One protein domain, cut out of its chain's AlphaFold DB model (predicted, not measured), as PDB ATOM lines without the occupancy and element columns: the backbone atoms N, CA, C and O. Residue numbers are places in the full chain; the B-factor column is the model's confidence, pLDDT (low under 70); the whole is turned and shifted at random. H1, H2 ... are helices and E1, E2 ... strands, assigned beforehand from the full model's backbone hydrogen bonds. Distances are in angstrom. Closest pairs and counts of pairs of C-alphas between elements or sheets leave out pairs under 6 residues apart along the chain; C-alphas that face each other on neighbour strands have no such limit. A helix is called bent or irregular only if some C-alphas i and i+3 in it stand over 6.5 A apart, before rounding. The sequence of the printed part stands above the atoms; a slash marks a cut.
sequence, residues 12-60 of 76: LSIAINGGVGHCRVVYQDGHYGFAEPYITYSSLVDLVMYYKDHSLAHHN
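This is residues 12 to 60 of the 76 residues of the protein "SH2 domain-containing protein" of Bugula neritina (UniProt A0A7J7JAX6). Two strand hairpins, E1 with E2 and E3 with E4, are joined end to end into one long narrow ribbon, with the single helix H1 to one side of it and its residues 44 to 48 near E4. E2 runs on into E3, residues 15 to 20 stick out free at one end of the ribbon, and a loop of residues 34 to 43 swings out between E4 and H1. The printed part has 49 residues with four named strands and one named helix, in the order E1, E2, E3, E4, H1; each hairpin is a two-stranded antiparallel sheet, and the class is mixed, helices and strands. The whole is compact, with a radius of gyration of the C-alphas of 10.8 A, yet elongated in outline, spanning 34 by 18 by 18 A.

E1 covers residues 12 to 16 and is 12.4 A long, beginning at C-alpha 12 at (39.025, -38.865, -34.973). E2, residues 19 to 24, is the longest strand at 16.4 A. E3 is residues 26 to 28, 6.5 A long, and E4 is residues 31 to 33, 6.9 A long, with C-alpha 33 at (33.234, -37.243, -43.968). H1 is residues 44 to 53, 14.8 A long, and ends at C-alpha 53 at (32.751, -52.554, -40.935).

E1 and E2 form a hairpin, antiparallel at 147 degrees between their directions. N 12 and O 23 are 2.8 A apart, and N 16 and O 19 also 2.8 A, both within hydrogen-bond range. E2 runs on into E3 across a break of one residue, at 18 degrees, and the two meet only through their link. E3 and E4 form the second hairpin, antiparallel at 152 degrees, with N 26 and O 33 within hydrogen-bond range at 2.8 A and N 33 and O 26 at 3.0 A. E4 and H1 have 3 pairs of C-alphas within 8 A; the closest are those of Tyr 32 and Leu 44, 6.4 A apart. H1 is apart from E1, E2 and E3. In H1, which is not bent, 5 of 6 O i to N i+4 pairs are within hydrogen-bond range.

The two C-alphas farthest apart are those of Gly 18 and Asp 29, 34.6 A. The printed part has no cut, and no link is long: E4 to H1 is a short link of 10 residues, and the links E1 to E2, E2 to E3 and E3 to E4 are tight. After H1, residues 54 to 60 hold no named element. The mean pLDDT of the printed part is 74.7, and confidence is under 70 at residues 13 to 22, 53 and 55 to 60.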
ATOM      1  N   LEU A  12      39.286 -37.485 -35.352       70.69
ATOM      2  CA  LEU A  12      39.025 -38.865 -34.973       70.69
ATOM      3  C   LEU A  12      40.360 -39.604 -34.855       70.69
ATOM      4  O   LEU A  12      41.182 -39.563 -35.768       70.69
ATOM      5  N   SER A  13      40.590 -40.260 -33.724       66.81
ATOM      6  CA  SER A  13      41.774 -41.095 -33.514       66.81
ATOM      7  C   SER A  13      41.470 -42.531 -33.916       66.81
ATOM      8  O   SER A  13      40.441 -43.072 -33.528       66.81
ATOM      9  N   ILE A  14      42.372 -43.143 -34.679       66.44
ATOM     10  CA  ILE A  14      42.235 -44.493 -35.222       66.44
ATOM     11  C   ILE A  14      43.458 -45.307 -34.797       66.44
ATOM     12  O   ILE A  14      44.588 -44.920 -35.082       66.44
ATOM     13  N   ALA A  15      43.249 -46.433 -34.115       58.97
ATOM     14  CA  ALA A  15      44.331 -47.330 -33.708       58.97
ATOM     15  C   ALA A  15      44.708 -48.286 -34.857       58.97
ATOM     16  O   ALA A  15      43.969 -49.224 -35.154       58.97
ATOM     17  N   ILE A  16      45.855 -48.049 -35.499       60.62
ATOM     18  CA  ILE A  16      46.338 -48.735 -36.706       60.62
ATOM     19  C   ILE A  16      47.676 -49.414 -36.402       60.62
ATOM     20  O   ILE A  16      48.626 -48.735 -36.022       60.62
ATOM     21  N   ASN A  17      47.784 -50.732 -36.607       54.62
ATOM     22  CA  ASN A  17      49.047 -51.492 -36.530       54.62
ATOM     23  C   ASN A  17      49.905 -51.205 -35.272       54.62
ATOM     24  O   ASN A  17      51.128 -51.158 -35.347       54.62
ATOM     25  N   GLY A  18      49.267 -50.983 -34.114       62.31
ATOM     26  CA  GLY A  18      49.952 -50.674 -32.850       62.31
ATOM     27  C   GLY A  18      50.280 -49.190 -32.613       62.31
ATOM     28  O   GLY A  18      50.819 -48.860 -31.560       62.31
ATOM     29  N   GLY A  19      49.926 -48.292 -33.538       59.91
ATOM     30  CA  GLY A  19      50.026 -46.836 -33.395       59.91
ATOM     31  C   GLY A  19      48.664 -46.132 -33.448       59.91
ATOM     32  O   GLY A  19      47.671 -46.699 -33.895       59.91
ATOM     33  N   VAL A  20      48.601 -44.876 -32.997       63.78
ATOM     34  CA  VAL A  20      47.399 -44.031 -33.119       63.78
ATOM     35  C   VAL A  20      47.579 -43.080 -34.301       63.78
ATOM     36  O   VAL A  20      48.411 -42.177 -34.257       63.78
ATOM     37  N   GLY A  21      46.796 -43.279 -35.357       68.06
ATOM     38  CA  GLY A  21      46.615 -42.318 -36.440       68.06
ATOM     39  C   GLY A  21      45.523 -41.305 -36.098       68.06
ATOM     40  O   GLY A  21      44.589 -41.606 -35.358       68.06
ATOM     41  N   HIS A  22      45.618 -40.095 -36.644       67.38
ATOM     42  CA  HIS A  22      44.576 -39.077 -36.512       67.38
ATOM     43  C   HIS A  22      43.990 -38.776 -37.888       67.38
ATOM     44  O   HIS A  22      44.697 -38.315 -38.781       67.38
ATOM     45  N   CYS A  23      42.693 -39.011 -38.047       70.38
ATOM     46  CA  CYS A  23      41.939 -38.637 -39.232       70.38
ATOM     47  C   CYS A  23      41.111 -37.392 -38.936       70.38
ATOM     48  O   CYS A  23      40.394 -37.301 -37.936       70.38
ATOM     49  N   ARG A  24      41.221 -36.402 -39.815       75.00
ATOM     50  CA  ARG A  24      40.439 -35.174 -39.726       75.00
ATOM     51  C   ARG A  24      39.043 -35.430 -40.283       75.00
ATOM     52  O   ARG A  24      38.928 -35.921 -41.398       75.00
ATOM     53  N   VAL A  25      38.011 -35.059 -39.528       80.12
ATOM     54  CA  VAL A  25      36.632 -35.098 -40.022       80.12
ATOM     55  C   VAL A  25      36.268 -33.718 -40.562       80.12
ATOM     56  O   VAL A  25      36.489 -32.698 -39.906       80.12
ATOM     57  N   VAL A  26      35.737 -33.696 -41.777       83.00
ATOM     58  CA  VAL A  26      35.200 -32.526 -42.463       83.00
ATOM     59  C   VAL A  26      33.689 -32.504 -42.263       83.00
ATOM     60  O   VAL A  26      33.048 -33.553 -42.288       83.00
ATOM     61  N   TYR A  27      33.145 -31.310 -42.043       82.75
ATOM     62  CA  TYR A  27      31.711 -31.054 -42.041       82.75
ATOM     63  C   TYR A  27      31.395 -30.063 -43.157       82.75
ATOM     64  O   TYR A  27      31.972 -28.974 -43.180       82.75
ATOM     65  N   GLN A  28      30.515 -30.449 -44.075       83.81
ATOM     66  CA  GLN A  28      30.129 -29.662 -45.244       83.81
ATOM     67  C   GLN A  28      28.668 -29.967 -45.577       83.81
ATOM     68  O   GLN A  28      28.259 -31.125 -45.558       83.81
ATOM     69  N   ASP A  29      27.871 -28.924 -45.818       87.81
ATOM     70  CA  ASP A  29      26.467 -29.028 -46.242       87.81
ATOM     71  C   ASP A  29      25.593 -29.970 -45.389       87.81
ATOM     72  O   ASP A  29      24.762 -30.712 -45.908       87.81
ATOM     73  N   GLY A  30      25.781 -29.973 -44.064       86.00
ATOM     74  CA  GLY A  30      25.009 -30.835 -43.156       86.00
ATOM     75  C   GLY A  30      25.548 -32.257 -42.994       86.00
ATOM     76  O   GLY A  30      24.977 -33.036 -42.235       86.00
ATOM     77  N   HIS A  31      26.647 -32.591 -43.667       87.75
ATOM     78  CA  HIS A  31      27.204 -33.936 -43.709       87.75
ATOM     79  C   HIS A  31      28.640 -33.976 -43.182       87.75
ATOM     80  O   HIS A  31      29.389 -33.002 -43.251       87.75
ATOM     81  N   TYR A  32      29.029 -35.132 -42.654       84.75
ATOM     82  CA  TYR A  32      30.358 -35.457 -42.158       84.75
ATOM     83  C   TYR A  32      31.069 -36.406 -43.124       84.75
ATOM     84  O   TYR A  32      30.429 -37.224 -43.781       84.75
ATOM     85  N   GLY A  33      32.397 -36.333 -43.182       84.62
ATOM     86  CA  GLY A  33      33.234 -37.243 -43.968       84.62
ATOM     87  C   GLY A  33      34.721 -36.992 -43.765       84.62
ATOM     88  O   GLY A  33      35.110 -36.021 -43.121       84.62
ATOM     89  N   PHE A  34      35.573 -37.861 -44.305       80.50
ATOM     90  CA  PHE A  34      37.028 -37.655 -44.260       80.50
ATOM     91  C   PHE A  34      37.549 -36.847 -45.457       80.50
ATOM     92  O   PHE A  34      38.485 -36.065 -45.304       80.50
ATOM     93  N   ALA A  35      36.946 -37.027 -46.635       80.56
ATOM     94  CA  ALA A  35      37.281 -36.330 -47.876       80.56
ATOM     95  C   ALA A  35      36.119 -36.444 -48.874       80.56
ATOM     96  O   ALA A  35      35.353 -37.406 -48.807       80.56
ATOM     97  N   GLU A  36      36.002 -35.507 -49.817       78.38
ATOM     98  CA  GLU A  36      35.087 -35.656 -50.955       78.38
ATOM     99  C   GLU A  36      35.468 -36.878 -51.818       78.38
ATOM    100  O   GLU A  36      36.653 -37.216 -51.909       78.38
ATOM    101  N   PRO A  37      34.496 -37.564 -52.452       83.12
ATOM    102  CA  PRO A  37      33.040 -37.352 -52.408       83.12
ATOM    103  C   PRO A  37      32.329 -38.004 -51.200       83.12
ATOM    104  O   PRO A  37      31.110 -38.138 -51.194       83.12
ATOM    105  N   TYR A  38      33.059 -38.428 -50.168       82.06
ATOM    106  CA  TYR A  38      32.543 -39.247 -49.061       82.06
ATOM    107  C   TYR A  38      32.105 -38.420 -47.840       82.06
ATOM    108  O   TYR A  38      32.160 -38.887 -46.702       82.06
ATOM    109  N   ILE A  39      31.690 -37.172 -48.074       85.62
ATOM    110  CA  ILE A  39      31.100 -36.283 -47.064       85.62
ATOM    111  C   ILE A  39      29.580 -36.397 -47.174       85.62
ATOM    112  O   ILE A  39      28.900 -35.499 -47.656       85.62
ATOM    113  N   THR A  40      29.060 -37.565 -46.805       89.62
ATOM    114  CA  THR A  40      27.653 -37.942 -47.031       89.62
ATOM    115  C   THR A  40      26.949 -38.420 -45.766       89.62
ATOM    116  O   THR A  40      25.770 -38.766 -45.810       89.62
ATOM    117  N   TYR A  41      27.636 -38.440 -44.622       87.38
ATOM    118  CA  TYR A  41      27.088 -38.989 -43.384       87.38
ATOM    119  C   TYR A  41      26.382 -37.905 -42.577       87.38
ATOM    120  O   TYR A  41      26.989 -36.903 -42.219       87.38
ATOM    121  N   SER A  42      25.111 -38.105 -42.237       85.44
ATOM    122  CA  SER A  42      24.318 -37.117 -41.490       85.44
ATOM    123  C   SER A  42      24.754 -36.962 -40.025       85.44
ATOM    124  O   SER A  42      24.410 -35.975 -39.375       85.44
ATOM    125  N   SER A  43      25.537 -37.904 -39.488       83.81
ATOM    126  CA  SER A  43      26.120 -37.812 -38.148       83.81
ATOM    127  C   SER A  43      27.515 -38.443 -38.058       83.81
ATOM    128  O   SER A  43      27.884 -39.321 -38.841       83.81
ATOM    129  N   LEU A  44      28.294 -38.040 -37.044       76.94
ATOM    130  CA  LEU A  44      29.564 -38.700 -36.704       76.94
ATOM    131  C   LEU A  44      29.370 -40.176 -36.326       76.94
ATOM    132  O   LEU A  44      30.276 -40.977 -36.531       76.94
ATOM    133  N   VAL A  45      28.209 -40.534 -35.769       79.31
ATOM    134  CA  VAL A  45      27.892 -41.924 -35.416       79.31
ATOM    135  C   VAL A  45      27.756 -42.763 -36.681       79.31
ATOM    136  O   VAL A  45      28.345 -43.837 -36.735       79.31
ATOM    137  N   ASP A  46      27.076 -42.256 -37.711       82.38
ATOM    138  CA  ASP A  46      26.911 -42.961 -38.989       82.38
ATOM    139  C   ASP A  46      28.251 -43.137 -39.708       82.38
ATOM    140  O   ASP A  46      28.560 -44.229 -40.188       82.38
ATOM    141  N   LEU A  47      29.090 -42.094 -39.697       82.62
ATOM    142  CA  LEU A  47      30.464 -42.155 -40.195       82.62
ATOM    143  C   LEU A  47      31.258 -43.258 -39.473       82.62
ATOM    144  O   LEU A  47      31.901 -44.093 -40.110       82.62
ATOM    145  N   VAL A  48      31.201 -43.288 -38.136       77.25
ATOM    146  CA  VAL A  48      31.932 -44.274 -37.331       77.25
ATOM    147  C   VAL A  48      31.403 -45.689 -37.551       77.25
ATOM    148  O   VAL A  48      32.195 -46.614 -37.717       77.25
ATOM    149  N   MET A  49      30.082 -45.868 -37.581       78.62
ATOM    150  CA  MET A  49      29.442 -47.167 -37.803       78.62
ATOM    151  C   MET A  49      29.748 -47.722 -39.191       78.62
ATOM    152  O   MET A  49      30.004 -48.915 -39.322       78.62
ATOM    153  N   TYR A  50      29.804 -46.875 -40.219       82.31
ATOM    154  CA  TYR A  50      30.169 -47.319 -41.559       82.31
ATOM    155  C   TYR A  50      31.611 -47.844 -41.609       82.31
ATOM    156  O   TYR A  50      31.847 -48.984 -42.013       82.31
ATOM    157  N   TYR A  51      32.577 -47.054 -41.130       75.12
ATOM    158  CA  TYR A  51      34.002 -47.418 -41.143       75.12
ATOM    159  C   TYR A  51      34.422 -48.363 -39.996       75.12
ATOM    160  O   TYR A  51      35.587 -48.750 -39.877       75.12
ATOM    161  N   LYS A  52      33.477 -48.778 -39.146       70.69
ATOM    162  CA  LYS A  52      33.640 -49.940 -38.266       70.69
ATOM    163  C   LYS A  52      33.675 -51.230 -39.086       70.69
ATOM    164  O   LYS A  52      34.474 -52.112 -38.789       70.69
ATOM    165  N   ASP A  53      32.836 -51.345 -40.110       67.69
ATOM    166  CA  ASP A  53      32.751 -52.554 -40.935       67.69
ATOM    167  C   ASP A  53      33.438 -52.405 -42.300       67.69
ATOM    168  O   ASP A  53      33.855 -53.407 -42.881       67.69
ATOM    169  N   HIS A  54      33.674 -51.169 -42.750       71.44
ATOM    170  CA  HIS A  54      34.372 -50.854 -43.997       71.44
ATOM    171  C   HIS A  54      35.788 -50.335 -43.734       71.44
ATOM    172  O   HIS A  54      36.001 -49.427 -42.934       71.44
ATOM    173  N   SER A  55      36.771 -50.900 -44.435       67.62
ATOM    174  CA  SER A  55      38.165 -50.468 -44.318       67.62
ATOM    175  C   SER A  55      38.373 -49.070 -44.904       67.62
ATOM    176  O   SER A  55      37.887 -48.753 -45.989       67.62
ATOM    177  N   LEU A  56      39.183 -48.258 -44.223       66.88
ATOM    178  CA  LEU A  56      39.679 -46.974 -44.724       66.88
ATOM    179  C   LEU A  56      40.804 -47.136 -45.763       66.88
ATOM    180  O   LEU A  56      41.317 -46.133 -46.262       66.88
ATOM    181  N   ALA A  57      41.155 -48.373 -46.141       64.50
ATOM    182  CA  ALA A  57      42.187 -48.680 -47.131       64.50
ATOM    183  C   ALA A  57      42.004 -47.937 -48.466       64.50
ATOM    184  O   ALA A  57      42.993 -47.626 -49.126       64.50
ATOM    185  N   HIS A  58      40.762 -47.606 -48.841       59.69
ATOM    186  CA  HIS A  58      40.460 -46.846 -50.061       59.69
ATOM    187  C   HIS A  58      40.920 -45.377 -49.999       59.69
ATOM    188  O   HIS A  58      41.153 -44.763 -51.032       59.69
ATOM    189  N   HIS A  59      41.083 -44.822 -48.794       59.03
ATOM    190  CA  HIS A  59      41.605 -43.471 -48.570       59.03
ATOM    191  C   HIS A  59      43.096 -43.466 -48.233       59.03
ATOM    192  O   HIS A  59      43.791 -42.487 -48.495       59.03
ATOM    193  N   ASN A  60      43.593 -44.543 -47.624       57.81
ATOM    194  CA  ASN A  60      44.998 -44.706 -47.283       57.81
ATOM    195  C   ASN A  60      45.295 -46.197 -47.102       57.81
ATOM    196  O   ASN A  60      44.786 -46.822 -46.176       57.81
TER     197      ASN A  60